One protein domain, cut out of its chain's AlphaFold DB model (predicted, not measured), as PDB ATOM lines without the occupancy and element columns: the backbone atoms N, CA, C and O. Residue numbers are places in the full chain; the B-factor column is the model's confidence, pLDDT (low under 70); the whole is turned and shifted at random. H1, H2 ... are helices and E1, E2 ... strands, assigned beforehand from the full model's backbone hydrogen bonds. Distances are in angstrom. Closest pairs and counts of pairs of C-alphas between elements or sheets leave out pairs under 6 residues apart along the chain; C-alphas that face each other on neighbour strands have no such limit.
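AT A GLANCE: This is residues 29 to 92 of the 92 residues of an uncharacterized protein of Candidatus Aenigmarchaeota archaeon (UniProt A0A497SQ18). One long helix, H1, runs through most of the length of the domain; its first part, residues 35 to 42, packs over one face of a small sheet of three strands, E1, E2 and E3, and a two-stranded hairpin, E4 and E5, packs on its later part, residues 43 to 53. The short helices H2 and H3 pack on the middle part of H1, between the sheet and the hairpin. The printed part has 64 residues, with three named helices and five named strands in the order E1 H1 H2 E2 E3 H3 E4 E5; the class is mixed, helices and strands. The larger sheet has the order E1 E2 E3 and is mixed; E4 and E5 are antiparallel. The whole is compact, with a radius of gyration of the C-alphas of 11.1 A, and its spans of 35 by 18 by 17 A make it only just elongated.

HOW THE PARTS SIT: E1, residues 30 to 32, is an edge strand, parallel to E2, residues 66 to 69, at 29 degrees; N 32 and O 68 are 2.9 A apart, within hydrogen-bond range. H1, residues 35 to 53, is on one face of this sheet, which gives two layers, a helix over a sheet. Its height over the sheet is 11.4 A, and it runs along the strands, at 10 degrees to E2 on the local plane. It lies over E2 and only just over E1, on which 3 of its C-alphas fall. H2, residues 60 to 63, touches H1 at residues 42 to 49 alone; the closest C-alphas, of Ala 46 and Val 62, are 5.9 A apart. E1, H1, H2 and E2 form a strand-helix-strand unit, two parallel neighbour strands with helices between, and its crossover is right-handed. E2 and E3, residues 72 to 75, form an antiparallel hairpin, with N 67 and O 74 at 2.8 A. H3, residues 76 to 79, touches H1 at residues 38 to 42 alone, with the C-alphas of Cys 42 and Cys 76 closest at 5.5 A. H2 and H3 touch, and their closest C-alphas, of Thr 63 and Ser 77, are 4.2 A apart. E4, residues 84 to 86, and E5, residues 89 to 91, form a second antiparallel hairpin, with N 84 and O 91 at 2.8 A. The closest C-alphas of H1 and E5, of Ala 47 and Leu 90, are 5.0 A apart. E3 and E5 are apart. In H1 every O i to N i+4 pair is within hydrogen-bond range; H2 and H3 are too short for such a pair, and each has its one O i to N i+3 pair within range.

IN THESE COORDINATES: E1 begins at C-alpha 30, (-31.818, 14.859, -11.426). H1 measures 26.3 A from C-alpha 35, (-26.975, 7.587, -3.239), to C-alpha 53, (-38.472, -2.528, -24.592). E2 measures 9.6 A and E3 9.7 A. E5 ends at C-alpha 91, (-33.844, -7.476, -12.067).

THE WHOLE: The two C-alphas farthest apart, of Asp 71 and Asn 87, are 35.5 A apart. The printed part has no cut, and it ends at Cys 92, the chain's last residue. The link from H1 to H2 is short, and the other links are tight. The mean pLDDT of the printed part is 77.4; residues 29 to 31 and residue 54 are under 70.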
ATOM      1  N   ILE A  29     -30.815  17.295 -15.103       56.12
ATOM      2  CA  ILE A  29     -29.886  16.784 -14.111       56.12
ATOM      3  C   ILE A  29     -30.679  16.497 -12.827       56.12
ATOM      4  O   ILE A  29     -31.042  17.426 -12.100       56.12
ATOM      5  N   GLN A  30     -31.028  15.231 -12.592       65.38
ATOM      6  CA  GLN A  30     -31.818  14.859 -11.426       65.38
ATOM      7  C   GLN A  30     -30.880  14.957 -10.232       65.38
ATOM      8  O   GLN A  30     -29.801  14.374 -10.223       65.38
ATOM      9  N   ARG A  31     -31.236  15.786  -9.252       61.31
ATOM     10  CA  ARG A  31     -30.456  15.923  -8.023       61.31
ATOM     11  C   ARG A  31     -31.069  14.998  -6.992       61.31
ATOM     12  O   ARG A  31     -32.250  15.133  -6.688       61.31
ATOM     13  N   ALA A  32     -30.272  14.082  -6.470       70.00
ATOM     14  CA  ALA A  32     -30.668  13.215  -5.376       70.00
ATOM     15  C   ALA A  32     -29.854  13.586  -4.136       70.00
ATOM     16  O   ALA A  32     -28.635  13.756  -4.199       70.00
ATOM     17  N   SER A  33     -30.518  13.705  -2.987       70.00
ATOM     18  CA  SER A  33     -29.834  14.047  -1.734       70.00
ATOM     19  C   SER A  33     -28.959  12.900  -1.217       70.00
ATOM     20  O   SER A  33     -28.010  13.130  -0.470       70.00
ATOM     21  N   THR A  34     -29.244  11.658  -1.623       78.69
ATOM     22  CA  THR A  34     -28.492  10.466  -1.215       78.69
ATOM     23  C   THR A  34     -28.280   9.496  -2.377       78.69
ATOM     24  O   THR A  34     -29.048   9.473  -3.338       78.69
ATOM     25  N   LEU A  35     -27.262   8.637  -2.254       78.56
ATOM     26  CA  LEU A  35     -26.975   7.587  -3.239       78.56
ATOM     27  C   LEU A  35     -28.124   6.563  -3.346       78.56
ATOM     28  O   LEU A  35     -28.394   6.034  -4.420       78.56
ATOM     29  N   SER A  36     -28.826   6.304  -2.235       78.56
ATOM     30  CA  SER A  36     -30.003   5.421  -2.221       78.56
ATOM     31  C   SER A  36     -31.161   6.004  -3.022       78.56
ATOM     32  O   SER A  36     -31.826   5.278  -3.757       78.56
ATOM     33  N   GLU A  37     -31.380   7.314  -2.921       79.38
ATOM     34  CA  GLU A  37     -32.421   7.998  -3.684       79.38
ATOM     35  C   GLU A  37     -32.085   8.031  -5.177       79.38
ATOM     36  O   GLU A  37     -32.933   7.691  -5.999       79.38
ATOM     37  N   ALA A  38     -30.819   8.293  -5.519       79.38
ATOM     38  CA  ALA A  38     -30.317   8.189  -6.886       79.38
ATOM     39  C   ALA A  38     -30.526   6.784  -7.471       79.38
ATOM     40  O   ALA A  38     -31.067   6.635  -8.563       79.38
ATOM     41  N   SER A  39     -30.171   5.736  -6.719       80.94
ATOM     42  CA  SER A  39     -30.387   4.350  -7.147       80.94
ATOM     43  C   SER A  39     -31.874   4.038  -7.338       80.94
ATOM     44  O   SER A  39     -32.245   3.403  -8.323       80.94
ATOM     45  N   ASN A  40     -32.748   4.511  -6.446       82.44
ATOM     46  CA  ASN A  40     -34.189   4.290  -6.567       82.44
ATOM     47  C   ASN A  40     -34.775   4.966  -7.818       82.44
ATOM     48  O   ASN A  40     -35.577   4.364  -8.529       82.44
ATOM     49  N   ILE A  41     -34.327   6.183  -8.123       82.75
ATOM     50  CA  ILE A  41     -34.685   6.915  -9.341       82.75
ATOM     51  C   ILE A  41     -34.224   6.150 -10.589       82.75
ATOM     52  O   ILE A  41     -35.034   5.872 -11.476       82.75
ATOM     53  N   CYS A  42     -32.954   5.726 -10.627       82.38
ATOM     54  CA  CYS A  42     -32.425   4.912 -11.720       82.38
ATOM     55  C   CYS A  42     -33.241   3.626 -11.905       82.38
ATOM     56  O   CYS A  42     -33.585   3.273 -13.029       82.38
ATOM     57  N   LYS A  43     -33.610   2.946 -10.811       83.25
ATOM     58  CA  LYS A  43     -34.439   1.732 -10.848       83.25
ATOM     59  C   LYS A  43     -35.843   1.997 -11.384       83.25
ATOM     60  O   LYS A  43     -36.360   1.166 -12.122       83.25
ATOM     61  N   GLN A  44     -36.460   3.133 -11.060       83.88
ATOM     62  CA  GLN A  44     -37.774   3.491 -11.603       83.88
ATOM     63  C   GLN A  44     -37.710   3.763 -13.107       83.88
ATOM     64  O   GLN A  44     -38.513   3.205 -13.857       83.88
ATOM     65  N   HIS A  45     -36.724   4.542 -13.560       80.69
ATOM     66  CA  HIS A  45     -36.502   4.780 -14.989       80.69
ATOM     67  C   HIS A  45     -36.180   3.480 -15.734       80.69
ATOM     68  O   HIS A  45     -36.744   3.217 -16.796       80.69
ATOM     69  N   ALA A  46     -35.343   2.626 -15.148       82.62
ATOM     70  CA  ALA A  46     -35.012   1.315 -15.681       82.62
ATOM     71  C   ALA A  46     -36.226   0.383 -15.754       82.62
ATOM     72  O   ALA A  46     -36.434  -0.261 -16.776       82.62
ATOM     73  N   ALA A  47     -37.060   0.327 -14.715       82.50
ATOM     74  CA  ALA A  47     -38.269  -0.490 -14.708       82.50
ATOM     75  C   ALA A  47     -39.293  -0.007 -15.746       82.50
ATOM     76  O   ALA A  47     -39.874  -0.824 -16.463       82.50
ATOM     77  N   ALA A  48     -39.477   1.312 -15.868       81.19
ATOM     78  CA  ALA A  48     -40.319   1.905 -16.902       81.19
ATOM     79  C   ALA A  48     -39.793   1.568 -18.301       81.19
ATOM     80  O   ALA A  48     -40.566   1.160 -19.166       81.19
ATOM     81  N   ALA A  49     -38.478   1.654 -18.500       81.56
ATOM     82  CA  ALA A  49     -37.849   1.265 -19.746       81.56
ATOM     83  C   ALA A  49     -38.051  -0.230 -20.042       81.56
ATOM     84  O   ALA A  49     -38.612  -0.548 -21.086       81.56
ATOM     85  N   CYS A  50     -37.717  -1.143 -19.120       82.31
ATOM     86  CA  CYS A  50     -37.905  -2.592 -19.294       82.31
ATOM     87  C   CYS A  50     -39.354  -2.967 -19.655       82.31
ATOM     88  O   CYS A  50     -39.580  -3.885 -20.443       82.31
ATOM     89  N   SER A  51     -40.345  -2.242 -19.124       79.75
ATOM     90  CA  SER A  51     -41.760  -2.448 -19.461       79.75
ATOM     91  C   SER A  51     -42.070  -2.186 -20.946       79.75
ATOM     92  O   SER A  51     -42.930  -2.851 -21.535       79.75
ATOM     93  N   VAL A  52     -41.339  -1.250 -21.563       78.19
ATOM     94  CA  VAL A  52     -41.523  -0.793 -22.948       78.19
ATOM     95  C   VAL A  52     -40.696  -1.608 -23.946       78.19
ATOM     96  O   VAL A  52     -41.239  -2.053 -24.954       78.19
ATOM     97  N   ILE A  53     -39.404  -1.821 -23.680       75.31
ATOM     98  CA  ILE A  53     -38.472  -2.528 -24.592       75.31
ATOM     99  C   ILE A  53     -38.505  -4.053 -24.447       75.31
ATOM    100  O   ILE A  53     -38.184  -4.747 -25.408       75.31
ATOM    101  N   GLY A  54     -38.925  -4.592 -23.297       69.69
ATOM    102  CA  GLY A  54     -38.968  -6.037 -23.068       69.69
ATOM    103  C   GLY A  54     -37.756  -6.584 -22.316       69.69
ATOM    104  O   GLY A  54     -37.299  -6.001 -21.336       69.69
ATOM    105  N   ASP A  55     -37.294  -7.757 -22.734       75.50
ATOM    106  CA  ASP A  55     -36.172  -8.488 -22.145       75.50
ATOM    107  C   ASP A  55     -34.844  -8.074 -22.788       75.50
ATOM    108  O   ASP A  55     -34.771  -7.924 -24.008       75.50
ATOM    109  N   GLY A  56     -33.780  -7.939 -21.991       73.00
ATOM    110  CA  GLY A  56     -32.447  -7.627 -22.507       73.00
ATOM    111  C   GLY A  56     -31.621  -6.689 -21.631       73.00
ATOM    112  O   GLY A  56     -31.861  -6.523 -20.431       73.00
ATOM    113  N   GLU A  57     -30.596  -6.104 -22.244       74.44
ATOM    114  CA  GLU A  57     -29.781  -5.069 -21.611       74.44
ATOM    115  C   GLU A  57     -30.585  -3.779 -21.436       74.44
ATOM    116  O   GLU A  57     -31.502  -3.484 -22.207       74.44
ATOM    117  N   LEU A  58     -30.258  -3.020 -20.386       76.25
ATOM    118  CA  LEU A  58     -30.895  -1.729 -20.170       76.25
ATOM    119  C   LEU A  58     -30.579  -0.796 -21.344       76.25
ATOM    120  O   LEU A  58     -29.465  -0.816 -21.870       76.25
ATOM    121  N   PRO A  59     -31.536   0.050 -21.748       72.44
ATOM    122  CA  PRO A  59     -31.310   0.961 -22.846       72.44
ATOM    123  C   PRO A  59     -30.323   2.033 -22.407       72.44
ATOM    124  O   PRO A  59     -30.366   2.501 -21.263       72.44
ATOM    125  N   SER A  60     -29.497   2.477 -23.358       72.75
ATOM    126  CA  SER A  60     -28.518   3.546 -23.145       72.75
ATOM    127  C   SER A  60     -29.155   4.786 -22.524       72.75
ATOM    128  O   SER A  60     -28.557   5.414 -21.668       72.75
ATOM    129  N   THR A  61     -30.416   5.069 -22.850       70.00
ATOM    130  CA  THR A  61     -31.205   6.180 -22.304       70.00
ATOM    131  C   THR A  61     -31.335   6.169 -20.779       70.00
ATOM    132  O   THR A  61     -31.479   7.231 -20.184       70.00
ATOM    133  N   VAL A  62     -31.303   4.994 -20.142       74.38
ATOM    134  CA  VAL A  62     -31.343   4.871 -18.679       74.38
ATOM    135  C   VAL A  62     -29.940   4.823 -18.099       74.38
ATOM    136  O   VAL A  62     -29.692   5.448 -17.076       74.38
ATOM    137  N   THR A  63     -29.007   4.109 -18.727       74.56
ATOM    138  CA  THR A  63     -27.627   4.020 -18.231       74.56
ATOM    139  C   THR A  63     -26.850   5.330 -18.365       74.56
ATOM    140  O   THR A  63     -26.036   5.599 -17.491       74.56
ATOM    141  N   ASP A  64     -27.128   6.165 -19.372       75.75
ATOM    142  CA  ASP A  64     -26.558   7.517 -19.540       75.75
ATOM    143  C   ASP A  64     -27.240   8.576 -18.664       75.75
ATOM    144  O   ASP A  64     -26.845   9.744 -18.679       75.75
ATOM    145  N   LEU A  65     -28.273   8.210 -17.897       75.69
ATOM    146  CA  LEU A  65     -28.944   9.165 -17.028       75.69
ATOM    147  C   LEU A  65     -27.973   9.618 -15.929       75.69
ATOM    148  O   LEU A  65     -27.496   8.819 -15.119       75.69
ATOM    149  N   LYS A  66     -27.676  10.918 -15.927       77.94
ATOM    150  CA  LYS A  66     -26.776  11.566 -14.973       77.94
ATOM    151  C   LYS A  66     -27.572  12.115 -13.799       77.94
ATOM    152  O   LYS A  66     -28.477  12.932 -13.982       77.94
ATOM    153  N   ILE A  67     -27.204  11.692 -12.598       76.94
ATOM    154  CA  ILE A  67     -27.792  12.134 -11.340       76.94
ATOM    155  C   ILE A  67     -26.699  12.818 -10.522       76.94
ATOM    156  O   ILE A  67     -25.633  12.251 -10.310       76.94
ATOM    157  N   ILE A  68     -26.950  14.034 -10.041       75.88
ATOM    158  CA  ILE A  68     -26.029  14.684  -9.101       75.88
ATOM    159  C   ILE A  68     -26.360  14.221  -7.685       75.88
ATOM    160  O   ILE A  68     -27.475  14.437  -7.207       75.88
ATOM    161  N   VAL A  69     -25.373  13.643  -7.006       79.12
ATOM    162  CA  VAL A  69     -25.440  13.221  -5.606       79.12
ATOM    163  C   VAL A  69     -24.306  13.893  -4.844       79.12
ATOM    164  O   VAL A  69     -23.142  13.646  -5.142       79.12
ATOM    165  N   ASN A  70     -24.622  14.725  -3.847       73.81
ATOM    166  CA  ASN A  70     -23.608  15.449  -3.055       73.81
ATOM    167  C   ASN A  70     -22.552  16.159  -3.933       73.81
ATOM    168  O   ASN A  70     -21.353  15.948  -3.761       73.81
ATOM    169  N   ASP A  71     -23.010  16.940  -4.921       71.31
ATOM    170  CA  ASP A  71     -22.168  17.677  -5.882       71.31
ATOM    171  C   ASP A  71     -21.267  16.812  -6.789       71.31
ATOM    172  O   ASP A  71     -20.427  17.337  -7.517       71.31
ATOM    173  N   LYS A  72     -21.471  15.488  -6.813       77.50
ATOM    174  CA  LYS A  72     -20.838  14.581  -7.778       77.50
ATOM    175  C   LYS A  72     -21.840  14.092  -8.811       77.50
ATOM    176  O   LYS A  72     -22.944  13.690  -8.459       77.50
ATOM    177  N   GLU A  73     -21.444  14.115 -10.081       76.06
ATOM    178  CA  GLU A  73     -22.170  13.419 -11.144       76.06
ATOM    179  C   GLU A  73     -21.964  11.910 -10.997       76.06
ATOM    180  O   GLU A  73     -20.864  11.397 -11.187       76.06
ATOM    181  N   GLU A  74     -23.046  11.211 -10.684       81.12
ATOM    182  CA  GLU A  74     -23.148   9.762 -10.731       81.12
ATOM    183  C   GLU A  74     -23.982   9.382 -11.951       81.12
ATOM    184  O   GLU A  74     -24.981  10.026 -12.277       81.12
ATOM    185  N   THR A  75     -23.584   8.319 -12.640       81.81
ATOM    186  CA  THR A  75     -24.344   7.832 -13.794       81.81
ATOM    187  C   THR A  75     -25.156   6.624 -13.363       81.81
ATOM    188  O   THR A  75     -24.662   5.763 -12.631       81.81
ATOM    189  N   CYS A  76     -26.391   6.505 -13.842       79.69
ATOM    190  CA  CYS A  76     -27.226   5.350 -13.535       79.69
ATOM    191  C   CYS A  76     -26.591   4.021 -13.967       79.69
ATOM    192  O   CYS A  76     -26.900   2.999 -13.366       79.69
ATOM    193  N   SER A  77     -25.667   4.022 -14.935       78.12
ATOM    194  CA  SER A  77     -24.852   2.848 -15.278       78.12
ATOM    195  C   SER A  77     -24.037   2.299 -14.100       78.12
ATOM    196  O   SER A  77     -23.978   1.087 -13.903       78.12
ATOM    197  N   ASP A  78     -23.451   3.170 -13.271       81.06
ATOM    198  CA  ASP A  78     -22.702   2.742 -12.083       81.06
ATOM    199  C   ASP A  78     -23.636   2.322 -10.942       81.06
ATOM    200  O   ASP A  78     -23.354   1.352 -10.238       81.06
ATOM    201  N   LEU A  79     -24.793   2.978 -10.809       79.12
ATOM    202  CA  LEU A  79     -25.789   2.672  -9.772       79.12
ATOM    203  C   LEU A  79     -26.642   1.427 -10.075       79.12
ATOM    204  O   LEU A  79     -27.245   0.862  -9.160       79.12
ATOM    205  N   LEU A  80     -26.710   1.008 -11.342       81.44
ATOM    206  CA  LEU A  80     -27.440  -0.168 -11.830       81.44
ATOM    207  C   LEU A  80     -26.499  -1.277 -12.324       81.44
ATOM    208  O   LEU A  80     -26.918  -2.158 -13.079       81.44
ATOM    209  N   LYS A  81     -25.227  -1.268 -11.913       76.69
ATOM    210  CA  LYS A  81     -24.277  -2.331 -12.265       76.69
ATOM    211  C   LYS A  81     -24.820  -3.700 -11.845       76.69
ATOM    212  O   LYS A  81     -25.032  -3.960 -10.666       76.69
ATOM    213  N   GLY A  82     -25.023  -4.582 -12.825       76.12
ATOM    214  CA  GLY A  82     -25.569  -5.928 -12.614       76.12
ATOM    215  C   GLY A  82     -27.081  -6.044 -12.817       76.12
ATOM    216  O   GLY A  82     -27.587  -7.163 -12.878       76.12
ATOM    217  N   CYS A  83     -27.786  -4.929 -13.003       80.31
ATOM    218  CA  CYS A  83     -29.201  -4.942 -13.338       80.31
ATOM    219  C   CYS A  83     -29.431  -5.329 -14.804       80.31
ATOM    220  O   CYS A  83     -28.673  -4.924 -15.687       80.31
ATOM    221  N   LYS A  84     -30.504  -6.074 -15.081       82.31
ATOM    222  CA  LYS A  84     -30.944  -6.458 -16.431       82.31
ATOM    223  C   LYS A  84     -32.464  -6.429 -16.531       82.31
ATOM    224  O   LYS A  84     -33.157  -6.591 -15.527       82.31
ATOM    225  N   CYS A  85     -32.989  -6.256 -17.739       82.62
ATOM    226  CA  CYS A  85     -34.411  -6.446 -17.980       82.62
ATOM    227  C   CYS A  85     -34.698  -7.939 -18.175       82.62
ATOM    228  O   CYS A  85     -34.176  -8.562 -19.100       82.62
ATOM    229  N   SER A  86     -35.538  -8.509 -17.313       81.94
ATOM    230  CA  SER A  86     -36.051  -9.870 -17.448       81.94
ATOM    231  C   SER A  86     -37.559  -9.894 -17.216       81.94
ATOM    232  O   SER A  86     -38.070  -9.370 -16.229       81.94
ATOM    233  N   ASN A  87     -38.284 -10.491 -18.150       80.50
ATOM    234  CA  ASN A  87     -39.730 -10.593 -18.218       80.50
ATOM    235  C   ASN A  87     -40.430  -9.229 -18.085       80.50
ATOM    236  O   ASN A  87     -41.330  -9.057 -17.262       80.50
ATOM    237  N   ARG A  88     -39.967  -8.224 -18.849       75.62
ATOM    238  CA  ARG A  88     -40.419  -6.813 -18.756       75.62
ATOM    239  C   ARG A  88     -40.258  -6.173 -17.367       75.62
ATOM    240  O   ARG A  88     -40.862  -5.138 -17.088       75.62
ATOM    241  N   LYS A  89     -39.455  -6.766 -16.482       79.12
ATOM    242  CA  LYS A  89     -39.157  -6.251 -15.143       79.12
ATOM    243  C   LYS A  89     -37.668  -5.994 -15.004       79.12
ATOM    244  O   LYS A  89     -36.842  -6.685 -15.594       79.12
ATOM    245  N   LEU A  90     -37.330  -4.999 -14.195       82.06
ATOM    246  CA  LEU A  90     -35.952  -4.779 -13.795       82.06
ATOM    247  C   LEU A  90     -35.555  -5.827 -12.751       82.06
ATOM    248  O   LEU A  90     -36.221  -5.951 -11.724       82.06
ATOM    249  N   VAL A  91     -34.468  -6.545 -13.009       81.12
ATOM    250  CA  VAL A  91     -33.844  -7.476 -12.067       81.12
ATOM    251  C   VAL A  91     -32.459  -6.946 -11.737       81.12
ATOM    252  O   VAL A  91     -31.621  -6.835 -12.625       81.12
ATOM    253  N   CYS A  92     -32.268  -6.611 -10.467       79.50
ATOM    254  CA  CYS A  92     -31.036  -6.230  -9.791       79.50
ATOM    255  C   CYS A  92     -30.997  -7.061  -8.496       79.50
ATOM    256  O   CYS A  92     -29.896  -7.458  -8.088       79.50
TER     257      CYS A  92